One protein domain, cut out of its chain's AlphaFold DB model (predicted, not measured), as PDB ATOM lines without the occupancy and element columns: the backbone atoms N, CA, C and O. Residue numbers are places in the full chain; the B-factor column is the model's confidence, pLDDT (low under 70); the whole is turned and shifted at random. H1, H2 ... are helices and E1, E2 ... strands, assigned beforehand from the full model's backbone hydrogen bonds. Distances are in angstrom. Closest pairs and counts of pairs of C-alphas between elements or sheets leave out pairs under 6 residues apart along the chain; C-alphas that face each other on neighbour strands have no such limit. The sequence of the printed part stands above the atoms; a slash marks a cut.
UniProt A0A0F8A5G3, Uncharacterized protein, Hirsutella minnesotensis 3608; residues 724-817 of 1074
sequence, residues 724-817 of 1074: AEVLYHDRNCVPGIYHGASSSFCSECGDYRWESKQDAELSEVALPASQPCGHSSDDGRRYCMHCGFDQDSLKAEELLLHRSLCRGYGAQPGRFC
ATOM      1  N   ALA A 724     109.764 120.198  99.648       84.44
ATOM      2  CA  ALA A 724     110.777 121.256  99.652       84.44
ATOM      3  C   ALA A 724     112.024 120.835 100.448       84.44
ATOM      4  O   ALA A 724     113.139 121.159 100.041       84.44
ATOM      5  N   GLU A 725     111.856 120.048 101.517       84.62
ATOM      6  CA  GLU A 725     112.970 119.444 102.252       84.62
ATOM      7  C   GLU A 725     113.734 118.417 101.401       84.62
ATOM      8  O   GLU A 725     114.964 118.462 101.371       84.62
ATOM      9  N   VAL A 726     113.026 117.575 100.633       86.88
ATOM     10  CA  VAL A 726     113.635 116.651  99.651       86.88
ATOM     11  C   VAL A 726     114.437 117.429  98.600       86.88
ATOM     12  O   VAL A 726     115.631 117.203  98.419       86.88
ATOM     13  N   LEU A 727     113.813 118.417  97.946       84.62
ATOM     14  CA  LEU A 727     114.460 119.208  96.895       84.62
ATOM     15  C   LEU A 727     115.636 120.050  97.409       84.62
ATOM     16  O   LEU A 727     116.567 120.315  96.649       84.62
ATOM     17  N   TYR A 728     115.618 120.480  98.673       86.50
ATOM     18  CA  TYR A 728     116.773 121.120  99.298       86.50
ATOM     19  C   TYR A 728     117.873 120.100  99.610       86.50
ATOM     20  O   TYR A 728     119.042 120.367  99.324       86.50
ATOM     21  N   HIS A 729     117.522 118.936 100.170       87.88
ATOM     22  CA  HIS A 729     118.475 117.861 100.434       87.88
ATOM     23  C   HIS A 729     119.218 117.477  99.152       87.88
ATOM     24  O   HIS A 729     120.443 117.550  99.127       87.88
ATOM     25  N   ASP A 730     118.507 117.177  98.071       84.38
ATOM     26  CA  ASP A 730     119.109 116.659  96.838       84.38
ATOM     27  C   ASP A 730     119.975 117.701  96.106       84.38
ATOM     28  O   ASP A 730     120.898 117.343  95.375       84.38
ATOM     29  N   ARG A 731     119.724 119.000  96.332       82.81
ATOM     30  CA  ARG A 731     120.539 120.106  95.796       82.81
ATOM     31  C   ARG A 731     121.815 120.377  96.591       82.81
ATOM     32  O   ARG A 731     122.800 120.799  95.993       82.81
ATOM     33  N   ASN A 732     121.804 120.162  97.906       78.38
ATOM     34  CA  ASN A 732     122.911 120.542  98.797       78.38
ATOM     35  C   ASN A 732     123.721 119.333  99.313       78.38
ATOM     36  O   ASN A 732     124.901 119.459  99.624       78.38
ATOM     37  N   CYS A 733     123.142 118.128  99.320       79.50
ATOM     38  CA  CYS A 733     123.788 116.862  99.699       79.50
ATOM     39  C   CYS A 733     124.545 116.193  98.524       79.50
ATOM     40  O   CYS A 733     124.718 114.970  98.472       79.50
ATOM     41  N   VAL A 734     124.962 116.981  97.532       74.00
ATOM     42  CA  VAL A 734     125.594 116.508  96.288       74.00
ATOM     43  C   VAL A 734     127.036 116.056  96.567       74.00
ATOM     44  O   VAL A 734     127.771 116.742  97.286       74.00
ATOM     45  N   PRO A 735     127.491 114.907  96.026       58.44
ATOM     46  CA  PRO A 735     128.824 114.399  96.315       58.44
ATOM     47  C   PRO A 735     129.893 115.310  95.701       58.44
ATOM     48  O   PRO A 735     129.897 115.555  94.497       58.44
ATOM     49  N   GLY A 736     130.826 115.771  96.536       58.19
ATOM     50  CA  GLY A 736     131.975 116.571  96.108       58.19
ATOM     51  C   GLY A 736     131.870 118.081  96.334       58.19
ATOM     52  O   GLY A 736     132.862 118.744  96.106       58.19
ATOM     53  N   ILE A 737     130.765 118.646  96.841       63.59
ATOM     54  CA  ILE A 737     130.719 120.099  97.145       63.59
ATOM     55  C   ILE A 737     131.698 120.495  98.273       63.59
ATOM     56  O   ILE A 737     132.179 121.621  98.310       63.59
ATOM     57  N   TYR A 738     132.004 119.569  99.188       67.38
ATOM     58  CA  TYR A 738     132.686 119.882 100.451       67.38
ATOM     59  C   TYR A 738     134.023 119.148 100.670       67.38
ATOM     60  O   TYR A 738     134.674 119.399 101.677       67.38
ATOM     61  N   HIS A 739     134.431 118.222  99.787       68.38
ATOM     62  CA  HIS A 739     135.735 117.507  99.765       68.38
ATOM     63  C   HIS A 739     136.242 116.813 101.065       68.38
ATOM     64  O   HIS A 739     137.282 116.156 101.055       68.38
ATOM     65  N   GLY A 740     135.498 116.871 102.171       70.50
ATOM     66  CA  GLY A 740     135.869 116.351 103.492       70.50
ATOM     67  C   GLY A 740     135.939 117.407 104.600       70.50
ATOM     68  O   GLY A 740     136.034 117.025 105.763       70.50
ATOM     69  N   ALA A 741     135.842 118.688 104.245       78.00
ATOM     70  CA  ALA A 741     135.808 119.833 105.150       78.00
ATOM     71  C   ALA A 741     134.588 119.821 106.089       78.00
ATOM     72  O   ALA A 741     133.487 119.435 105.677       78.00
ATOM     73  N   SER A 742     134.744 120.292 107.328       80.06
ATOM     74  CA  SER A 742     133.613 120.563 108.219       80.06
ATOM     75  C   SER A 742     133.067 121.985 108.052       80.06
ATOM     76  O   SER A 742     133.788 122.978 107.906       80.06
ATOM     77  N   SER A 743     131.739 122.078 108.045       84.44
ATOM     78  CA  SER A 743     130.998 123.330 107.934       84.44
ATOM     79  C   SER A 743     129.763 123.310 108.829       84.44
ATOM     80  O   SER A 743     129.093 122.289 108.992       84.44
ATOM     81  N   SER A 744     129.482 124.477 109.390       87.50
ATOM     82  CA  SER A 744     128.216 124.851 110.012       87.50
ATOM     83  C   SER A 744     127.473 125.819 109.084       87.50
ATOM     84  O   SER A 744     128.002 126.216 108.044       87.50
ATOM     85  N   PHE A 745     126.252 126.206 109.437       90.06
ATOM     86  CA  PHE A 745     125.437 127.121 108.640       90.06
ATOM     87  C   PHE A 745     124.989 128.325 109.467       90.06
ATOM     88  O   PHE A 745     124.651 128.201 110.642       90.06
ATOM     89  N   CYS A 746     125.003 129.492 108.833       90.69
ATOM     90  CA  CYS A 746     124.599 130.768 109.400       90.69
ATOM     91  C   CYS A 746     123.110 130.721 109.765       90.69
ATOM     92  O   CYS A 746     122.265 130.610 108.879       90.69
ATOM     93  N   SER A 747     122.784 130.806 111.054       91.81
ATOM     94  CA  SER A 747     121.416 130.723 111.584       91.81
ATOM     95  C   SER A 747     120.470 131.776 110.992       91.81
ATOM     96  O   SER A 747     119.304 131.467 110.756       91.81
ATOM     97  N   GLU A 748     120.977 132.969 110.668       91.31
ATOM     98  CA  GLU A 748     120.181 134.083 110.128       91.31
ATOM     99  C   GLU A 748     120.007 134.079 108.591       91.31
ATOM    100  O   GLU A 748     118.993 134.580 108.110       91.31
ATOM    101  N   CYS A 749     120.937 133.509 107.801       92.00
ATOM    102  CA  CYS A 749     120.874 133.565 106.320       92.00
ATOM    103  C   CYS A 749     121.129 132.254 105.553       92.00
ATOM    104  O   CYS A 749     121.023 132.244 104.329       92.00
ATOM    105  N   GLY A 750     121.480 131.156 106.225       89.38
ATOM    106  CA  GLY A 750     121.693 129.851 105.590       89.38
ATOM    107  C   GLY A 750     123.024 129.679 104.849       89.38
ATOM    108  O   GLY A 750     123.300 128.574 104.387       89.38
ATOM    109  N   ASP A 751     123.876 130.708 104.767       88.00
ATOM    110  CA  ASP A 751     125.228 130.592 104.198       88.00
ATOM    111  C   ASP A 751     126.126 129.656 105.023       88.00
ATOM    112  O   ASP A 751     126.013 129.567 106.249       88.00
ATOM    113  N   TYR A 752     127.070 128.983 104.368       85.12
ATOM    114  CA  TYR A 752     128.028 128.102 105.038       85.12
ATOM    115  C   TYR A 752     129.088 128.883 105.834       85.12
ATOM    116  O   TYR A 752     129.597 129.922 105.416       85.12
ATOM    117  N   ARG A 753     129.461 128.333 106.990       85.50
ATOM    118  CA  ARG A 753     130.549 128.778 107.866       85.50
ATOM    119  C   ARG A 753     131.516 127.612 108.067       85.50
ATOM    120  O   ARG A 753     131.205 126.662 108.788       85.50
ATOM    121  N   TRP A 754     132.681 127.674 107.426       86.06
ATOM    122  CA  TRP A 754     133.765 126.705 107.629       86.06
ATOM    123  C   TRP A 754     134.243 126.736 109.084       86.06
ATOM    124  O   TRP A 754     134.450 127.818 109.633       86.06
ATOM    125  N   GLU A 755     134.435 125.570 109.706       81.81
ATOM    126  CA  GLU A 755     134.902 125.503 111.103       81.81
ATOM    127  C   GLU A 755     136.359 125.979 111.248       81.81
ATOM    128  O   GLU A 755     136.750 126.497 112.293       81.81
ATOM    129  N   SER A 756     137.159 125.864 110.182       85.56
ATOM    130  CA  SER A 756     138.515 126.407 110.125       85.56
ATOM    131  C   SER A 756     138.904 126.906 108.728       85.56
ATOM    132  O   SER A 756     138.272 126.601 107.714       85.56
ATOM    133  N   LYS A 757     140.027 127.634 108.652       83.44
ATOM    134  CA  LYS A 757     140.671 127.994 107.378       83.44
ATOM    135  C   LYS A 757     141.139 126.760 106.593       83.44
ATOM    136  O   LYS A 757     141.156 126.806 105.368       83.44
ATOM    137  N   GLN A 758     141.491 125.671 107.278       82.56
ATOM    138  CA  GLN A 758     141.878 124.417 106.635       82.56
ATOM    139  C   GLN A 758     140.669 123.731 105.986       82.56
ATOM    140  O   GLN A 758     140.813 123.155 104.916       82.56
ATOM    141  N   ASP A 759     139.478 123.845 106.573       81.88
ATOM    142  CA  ASP A 759     138.228 123.350 105.985       81.88
ATOM    143  C   ASP A 759     137.831 124.163 104.746       81.88
ATOM    144  O   ASP A 759     137.523 123.593 103.701       81.88
ATOM    145  N   ALA A 760     137.959 125.493 104.811       82.50
ATOM    146  CA  ALA A 760     137.795 126.351 103.638       82.50
ATOM    147  C   ALA A 760     138.768 125.964 102.501       82.50
ATOM    148  O   ALA A 760     138.349 125.834 101.354       82.50
ATOM    149  N   GLU A 761     140.046 125.716 102.808       82.81
ATOM    150  CA  GLU A 761     141.049 125.273 101.825       82.81
ATOM    151  C   GLU A 761     140.799 123.852 101.295       82.81
ATOM    152  O   GLU A 761     140.981 123.607 100.103       82.81
ATOM    153  N   LEU A 762     140.352 122.925 102.150       80.81
ATOM    154  CA  LEU A 762     140.003 121.553 101.766       80.81
ATOM    155  C   LEU A 762     138.798 121.496 100.827       80.81
ATOM    156  O   LEU A 762     138.736 120.584 100.012       80.81
ATOM    157  N   SER A 763     137.859 122.439 100.936       80.06
ATOM    158  CA  SER A 763     136.621 122.456 100.147       80.06
ATOM    159  C   SER A 763     136.814 122.678  98.639       80.06
ATOM    160  O   SER A 763     135.878 122.464  97.875       80.06
ATOM    161  N   GLU A 764     137.989 123.163  98.218       78.12
ATOM    162  CA  GLU A 764     138.280 123.697  96.873       78.12
ATOM    163  C   GLU A 764     137.388 124.895  96.440       78.12
ATOM    164  O   GLU A 764     137.561 125.440  95.345       78.12
ATOM    165  N   VAL A 765     136.491 125.393  97.308       72.62
ATOM    166  CA  VAL A 765     135.675 126.596  97.075       72.62
ATOM    167  C   VAL A 765     136.548 127.853  97.163       72.62
ATOM    168  O   VAL A 765     137.362 128.024  98.070       72.62
ATOM    169  N   ALA A 766     136.385 128.766  96.203       57.75
ATOM    170  CA  ALA A 766     137.265 129.921  96.063       57.75
ATOM    171  C   ALA A 766     137.239 130.864  97.288       57.75
ATOM    172  O   ALA A 766     136.184 131.291  97.759       57.75
ATOM    173  N   LEU A 767     138.437 131.281  97.717       54.44
ATOM    174  CA  LEU A 767     138.700 132.084  98.920       54.44
ATOM    175  C   LEU A 767     137.843 133.345  99.189       54.44
ATOM    176  O   LEU A 767     137.706 133.647 100.376       54.44
ATOM    177  N   PRO A 768     137.246 134.099  98.234       54.75
ATOM    178  CA  PRO A 768     136.277 135.147  98.588       54.75
ATOM    179  C   PRO A 768     135.117 134.668  99.481       54.75
ATOM    180  O   PRO A 768     134.599 135.466 100.255       54.75
ATOM    181  N   ALA A 769     134.761 133.379  99.456       53.38
ATOM    182  CA  ALA A 769     133.741 132.790 100.330       53.38
ATOM    183  C   ALA A 769     134.237 132.427 101.754       53.38
ATOM    184  O   ALA A 769     133.575 131.678 102.469       53.38
ATOM    185  N   SER A 770     135.416 132.907 102.168       56.69
ATOM    186  CA  SER A 770     135.981 132.664 103.511       56.69
ATOM    187  C   SER A 770     135.665 133.757 104.541       56.69
ATOM    188  O   SER A 770     135.951 133.575 105.724       56.69
ATOM    189  N   GLN A 771     135.056 134.878 104.132       70.50
ATOM    190  CA  GLN A 771     134.464 135.818 105.086       70.50
ATOM    191  C   GLN A 771     133.123 135.253 105.583       70.50
ATOM    192  O   GLN A 771     132.277 134.921 104.752       70.50
ATOM    193  N   PRO A 772     132.898 135.132 106.905       71.56
ATOM    194  CA  PRO A 772     131.614 134.675 107.422       71.56
ATOM    195  C   PRO A 772     130.510 135.680 107.068       71.56
ATOM    196  O   PRO A 772     130.757 136.887 107.031       71.56
ATOM    197  N   CYS A 773     129.281 135.184 106.881       82.81
ATOM    198  CA  CYS A 773     128.076 136.018 106.850       82.81
ATOM    199  C   CYS A 773     128.124 137.050 107.999       82.81
ATOM    200  O   CYS A 773     128.417 136.685 109.144       82.81
ATOM    201  N   GLY A 774     127.842 138.325 107.701       85.56
ATOM    202  CA  GLY A 774     128.041 139.462 108.621       85.56
ATOM    203  C   GLY A 774     127.151 139.481 109.874       85.56
ATOM    204  O   GLY A 774     127.232 140.412 110.669       85.56
ATOM    205  N   HIS A 775     126.315 138.460 110.039       88.88
ATOM    206  CA  HIS A 775     125.409 138.221 111.155       88.88
ATOM    207  C   HIS A 775     126.191 137.842 112.424       88.88
ATOM    208  O   HIS A 775     126.845 136.798 112.477       88.88
ATOM    209  N   SER A 776     126.156 138.697 113.448       69.00
ATOM    210  CA  SER A 776     126.933 138.535 114.691       69.00
ATOM    211  C   SER A 776     126.180 137.840 115.834       69.00
ATOM    212  O   SER A 776     126.722 137.735 116.933       69.00
ATOM    213  N   SER A 777     124.948 137.400 115.590       64.31
ATOM    214  CA  SER A 777     124.014 136.820 116.564       64.31
ATOM    215  C   SER A 777     123.552 135.417 116.146       64.31
ATOM    216  O   SER A 777     123.713 135.014 114.997       64.31
ATOM    217  N   ASP A 778     123.005 134.664 117.107       63.22
ATOM    218  CA  ASP A 778     122.381 133.338 116.908       63.22
ATOM    219  C   ASP A 778     120.880 133.341 117.274       63.22
ATOM    220  O   ASP A 778     120.227 132.293 117.358       63.22
ATOM    221  N   ASP A 779     120.335 134.535 117.518       65.75
ATOM    222  CA  ASP A 779     119.010 134.756 118.101       65.75
ATOM    223  C   ASP A 779     117.884 134.568 117.065       65.75
ATOM    224  O   ASP A 779     116.774 134.155 117.403       65.75
ATOM    225  N   GLY A 780     118.184 134.801 115.782       70.25
ATOM    226  CA  GLY A 780     117.292 134.552 114.649       70.25
ATOM    227  C   GLY A 780     117.528 133.186 114.004       70.25
ATOM    228  O   GLY A 780     118.115 133.112 112.929       70.25
ATOM    229  N   ARG A 781     117.054 132.092 114.618       79.50
ATOM    230  CA  ARG A 781     117.200 130.715 114.086       79.50
ATOM    231  C   ARG A 781     116.259 130.388 112.917       79.50
ATOM    232  O   ARG A 781     115.521 129.402 112.977       79.50
ATOM    233  N   ARG A 782     116.319 131.187 111.851       92.19
ATOM    234  CA  ARG A 782     115.604 130.917 110.598       92.19
ATOM    235  C   ARG A 782     116.189 129.721 109.847       92.19
ATOM    236  O   ARG A 782     115.451 128.985 109.212       92.19
ATOM    237  N   TYR A 783     117.495 129.482 109.926       93.25
ATOM    238  CA  TYR A 783     118.162 128.401 109.200       93.25
ATOM    239  C   TYR A 783     118.754 127.343 110.136       93.25
ATOM    240  O   TYR A 783     119.244 127.623 111.232       93.25
ATOM    241  N   CYS A 784     118.721 126.085 109.697       91.56
ATOM    242  CA  CYS A 784     119.262 124.966 110.456       91.56
ATOM    243  C   CYS A 784     120.797 124.999 110.481       91.56
ATOM    244  O   CYS A 784     121.430 124.656 109.485       91.56
ATOM    245  N   MET A 785     121.406 125.301 111.631       89.44
ATOM    246  CA  MET A 785     122.873 125.393 111.800       89.44
ATOM    247  C   MET A 785     123.662 124.154 111.329       89.44
ATOM    248  O   MET A 785     124.856 124.248 111.054       89.44
ATOM    249  N   HIS A 786     123.013 122.988 111.230       87.38
ATOM    250  CA  HIS A 786     123.622 121.733 110.783       87.38
ATOM    251  C   HIS A 786     123.516 121.476 109.267       87.38
ATOM    252  O   HIS A 786     124.262 120.645 108.746       87.38
ATOM    253  N   CYS A 787     122.580 122.121 108.555       87.12
ATOM    254  CA  CYS A 787     122.331 121.836 107.134       87.12
ATOM    255  C   CYS A 787     121.770 122.994 106.288       87.12
ATOM    256  O   CYS A 787     121.309 122.739 105.185       87.12
ATOM    257  N   GLY A 788     121.733 124.234 106.780       90.06
ATOM    258  CA  GLY A 788     121.323 125.417 106.009       90.06
ATOM    259  C   GLY A 788     119.853 125.468 105.574       90.06
ATOM    260  O   GLY A 788     119.470 126.386 104.854       90.06
ATOM    261  N   PHE A 789     119.019 124.506 105.981       90.88
ATOM    262  CA  PHE A 789     117.606 124.454 105.603       90.88
ATOM    263  C   PHE A 789     116.780 125.560 106.279       90.88
ATOM    264  O   PHE A 789     116.953 125.799 107.476       90.88
ATOM    265  N   ASP A 790     115.868 126.189 105.531       93.31
ATOM    266  CA  ASP A 790     114.994 127.283 105.982       93.31
ATOM    267  C   ASP A 790     113.880 126.746 106.902       93.31
ATOM    268  O   ASP A 790     112.889 126.171 106.453       93.31
ATOM    269  N   GLN A 791     114.070 126.885 108.211       92.88
ATOM    270  CA  GLN A 791     113.176 126.394 109.260       92.88
ATOM    271  C   GLN A 791     111.821 127.112 109.274       92.88
ATOM    272  O   GLN A 791     110.836 126.492 109.669       92.88
ATOM    273  N   ASP A 792     111.743 128.342 108.757       93.00
ATOM    274  CA  ASP A 792     110.482 129.084 108.601       93.00
ATOM    275  C   ASP A 792     109.570 128.471 107.514       93.00
ATOM    276  O   ASP A 792     108.388 128.800 107.431       93.00
ATOM    277  N   SER A 793     110.094 127.556 106.683       91.12
ATOM    278  CA  SER A 793     109.301 126.799 105.699       91.12
ATOM    279  C   SER A 793     108.589 125.563 106.274       91.12
ATOM    280  O   SER A 793     107.861 124.889 105.544       91.12
ATOM    281  N   LEU A 794     108.784 125.263 107.565       89.88
ATOM    282  CA  LEU A 794     108.211 124.108 108.260       89.88
ATOM    283  C   LEU A 794     107.101 124.523 109.230       89.88
ATOM    284  O   LEU A 794     107.189 125.550 109.906       89.88
ATOM    285  N   LYS A 795     106.087 123.668 109.391       92.75
ATOM    286  CA  LYS A 795     105.166 123.764 110.538       92.75
ATOM    287  C   LYS A 795     105.912 123.455 111.843       92.75
ATOM    288  O   LYS A 795     106.933 122.774 111.833       92.75
ATOM    289  N   ALA A 796     105.378 123.878 112.991       90.94
ATOM    290  CA  ALA A 796     106.026 123.670 114.295       90.94
ATOM    291  C   ALA A 796     106.366 122.190 114.602       90.94
ATOM    292  O   ALA A 796     107.432 121.897 115.139       90.94
ATOM    293  N   GLU A 797     105.496 121.255 114.211       89.31
ATOM    294  CA  GLU A 797     105.710 119.805 114.353       89.31
ATOM    295  C   GLU A 797     106.814 119.287 113.414       89.31
ATOM    296  O   GLU A 797     107.746 118.607 113.844       89.31
ATOM    297  N   GLU A 798     106.756 119.683 112.139       89.94
ATOM    298  CA  GLU A 798     107.763 119.377 111.113       89.94
ATOM    299  C   GLU A 798     109.144 119.925 111.508       89.94
ATOM    300  O   GLU A 798     110.166 119.277 111.294       89.94
ATOM    301  N   LEU A 799     109.177 121.092 112.157       89.00
ATOM    302  CA  LEU A 799     110.380 121.731 112.675       89.00
ATOM    303  C   LEU A 799     111.009 120.953 113.839       89.00
ATOM    304  O   LEU A 799     112.234 120.825 113.903       89.00
ATOM    305  N   LEU A 800     110.198 120.410 114.751       87.88
ATOM    306  CA  LEU A 800     110.677 119.533 115.826       87.88
ATOM    307  C   LEU A 800     111.202 118.199 115.270       87.88
ATOM    308  O   LEU A 800     112.262 117.726 115.693       87.88
ATOM    309  N   LEU A 801     110.521 117.626 114.272       85.94
ATOM    310  CA  LEU A 801     110.976 116.428 113.563       85.94
ATOM    311  C   LEU A 801     112.306 116.678 112.827       85.94
ATOM    312  O   LEU A 801     113.267 115.930 112.995       85.94
ATOM    313  N   HIS A 802     112.422 117.784 112.092       87.94
ATOM    314  CA  HIS A 802     113.660 118.185 111.423       87.94
ATOM    315  C   HIS A 802     114.808 118.390 112.419       87.94
ATOM    316  O   HIS A 802     115.916 117.899 112.199       87.94
ATOM    317  N   ARG A 803     114.567 119.104 113.528       86.44
ATOM    318  CA  ARG A 803     115.587 119.377 114.558       86.44
ATOM    319  C   ARG A 803     116.050 118.109 115.285       86.44
ATOM    320  O   ARG A 803     117.208 118.063 115.686       86.44
ATOM    321  N   SER A 804     115.201 117.086 115.418       83.19
ATOM    322  CA  SER A 804     115.573 115.800 116.034       83.19
ATOM    323  C   SER A 804     116.246 114.815 115.066       83.19
ATOM    324  O   SER A 804     117.092 114.029 115.491       83.19
ATOM    325  N   LEU A 805     115.932 114.867 113.766       81.94
ATOM    326  CA  LEU A 805     116.503 113.966 112.752       81.94
ATOM    327  C   LEU A 805     117.731 114.530 112.011       81.94
ATOM    328  O   LEU A 805     118.464 113.771 111.371       81.94
ATOM    329  N   CYS A 806     117.994 115.839 112.071       83.00
ATOM    330  CA  CYS A 806     119.108 116.452 111.348       83.00
ATOM    331  C   CYS A 806     120.479 116.143 111.980       83.00
ATOM    332  O   CYS A 806     120.917 116.802 112.918       83.00
ATOM    333  N   ARG A 807     121.219 115.199 111.383       79.56
ATOM    334  CA  ARG A 807     122.610 114.849 111.754       79.56
ATOM    335  C   ARG A 807     123.684 115.705 111.055       79.56
ATOM    336  O   ARG A 807     124.877 115.424 111.174       79.56
ATOM    337  N   GLY A 808     123.249 116.747 110.343       79.94
ATOM    338  CA  GLY A 808     124.074 117.668 109.557       79.94
ATOM    339  C   GLY A 808     124.720 117.070 108.306       79.94
ATOM    340  O   GLY A 808     124.595 115.877 108.025       79.94
ATOM    341  N   TYR A 809     125.411 117.902 107.524       72.19
ATOM    342  CA  TYR A 809     126.118 117.421 106.334       72.19
ATOM    343  C   TYR A 809     127.452 116.746 106.675       72.19
ATOM    344  O   TYR A 809     128.357 117.323 107.277       72.19
ATOM    345  N   GLY A 810     127.603 115.497 106.234       60.41
ATOM    346  CA  GLY A 810     128.900 114.862 106.079       60.41
ATOM    347  C   GLY A 810     129.440 115.101 104.678       60.41
ATOM    348  O   GLY A 810     128.944 114.537 103.709       60.41
ATOM    349  N   ALA A 811     130.511 115.887 104.590       55.81
ATOM    350  CA  ALA A 811     131.228 116.169 103.348       55.81
ATOM    351  C   ALA A 811     131.803 114.925 102.633       55.81
ATOM    352  O   ALA A 811     132.170 114.999 101.461       55.81
ATOM    353  N   GLN A 812     131.897 113.790 103.334       65.06
ATOM    354  CA  GLN A 812     132.445 112.530 102.834       65.06
ATOM    355  C   GLN A 812     131.320 111.516 102.552       65.06
ATOM    356  O   GLN A 812     130.577 111.169 103.475       65.06
ATOM    357  N   PRO A 813     131.196 111.000 101.313       68.31
ATOM    358  CA  PRO A 813     130.323 109.870 101.008       68.31
ATOM    359  C   PRO A 813     130.701 108.628 101.816       68.31
ATOM    360  O   PRO A 813     131.879 108.301 101.945       68.31
ATOM    361  N   GLY A 814     129.700 107.925 102.350       78.56
ATOM    362  CA  GLY A 814     129.925 106.776 103.227       78.56
ATOM    363  C   GLY A 814     130.301 107.149 104.664       78.56
ATOM    364  O   GLY A 814     130.820 106.302 105.384       78.56
ATOM    365  N   ARG A 815     130.026 108.384 105.114       82.12
ATOM    366  CA  ARG A 815     130.101 108.752 106.542       82.12
ATOM    367  C   ARG A 815     128.964 108.126 107.364       82.12
ATOM    368  O   ARG A 815     129.061 108.072 108.587       82.12
ATOM    369  N   PHE A 816     127.905 107.638 106.721       87.25
ATOM    370  CA  PHE A 816     126.792 106.959 107.381       87.25
ATOM    371  C   PHE A 816     126.391 105.679 106.636       87.25
ATOM    372  O   PHE A 816     126.512 105.599 105.412       87.25
ATOM    373  N   CYS A 817     125.882 104.682 107.366       91.44
ATOM    374  CA  CYS A 817     125.315 103.475 106.769       91.44
ATOM    375  C   CYS A 817     124.027 103.813 105.987       91.44
ATOM    376  O   CYS A 817     123.118 104.388 106.589       91.44
TER     377      CYS A 817
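This is residues 724 to 817 of the 1074 residues of an uncharacterized protein of Hirsutella minnesotensis 3608 (UniProt A0A0F8A5G3). This flat model has little regular structure: loops surround the small hairpin E1 and E2 near the middle, with H2 and H3 at one end and H4 at the other. The named elements hold 35 of the 94 printed residues, under half, and the class is mostly helix, with 29 of these in helices and 6 in strands; along the chain the four named helices and two named strands come in the order H1, E1, E2, H2, H3, H4. The sheet, E1 - E2, is antiparallel. The whole is compact, radius of gyration of the C-alphas 13.5 A, spanning 38 by 36 by 19 A.

H1, residues 724 to 732, is apart from H4, residues 796 to 805. E1, residues 743 to 745, and E2, residues 752 to 754, form an antiparallel hairpin at 144 degrees; N 744 and O 753 are within hydrogen-bond range, 2.8 A. H2, residues 757 to 762, touches H3, residues 767 to 770; their closest C-alphas, Ala 760 and Ser 770, are 6.6 A apart. In H1, H2 and H4 every O i to N i+4 pair is within hydrogen-bond range; H3 is too short for one.

H1 begins at C-alpha 724 (110.777, 121.256, 99.652) and measures 12.2 A. H4, 14.4 A, ends at C-alpha 805 (116.503, 113.966, 112.752).

The printed part has no cut. The H3 to H4 link is long, 25 residues. pLDDT is under 70 in 18 residues, among them 766 to 770.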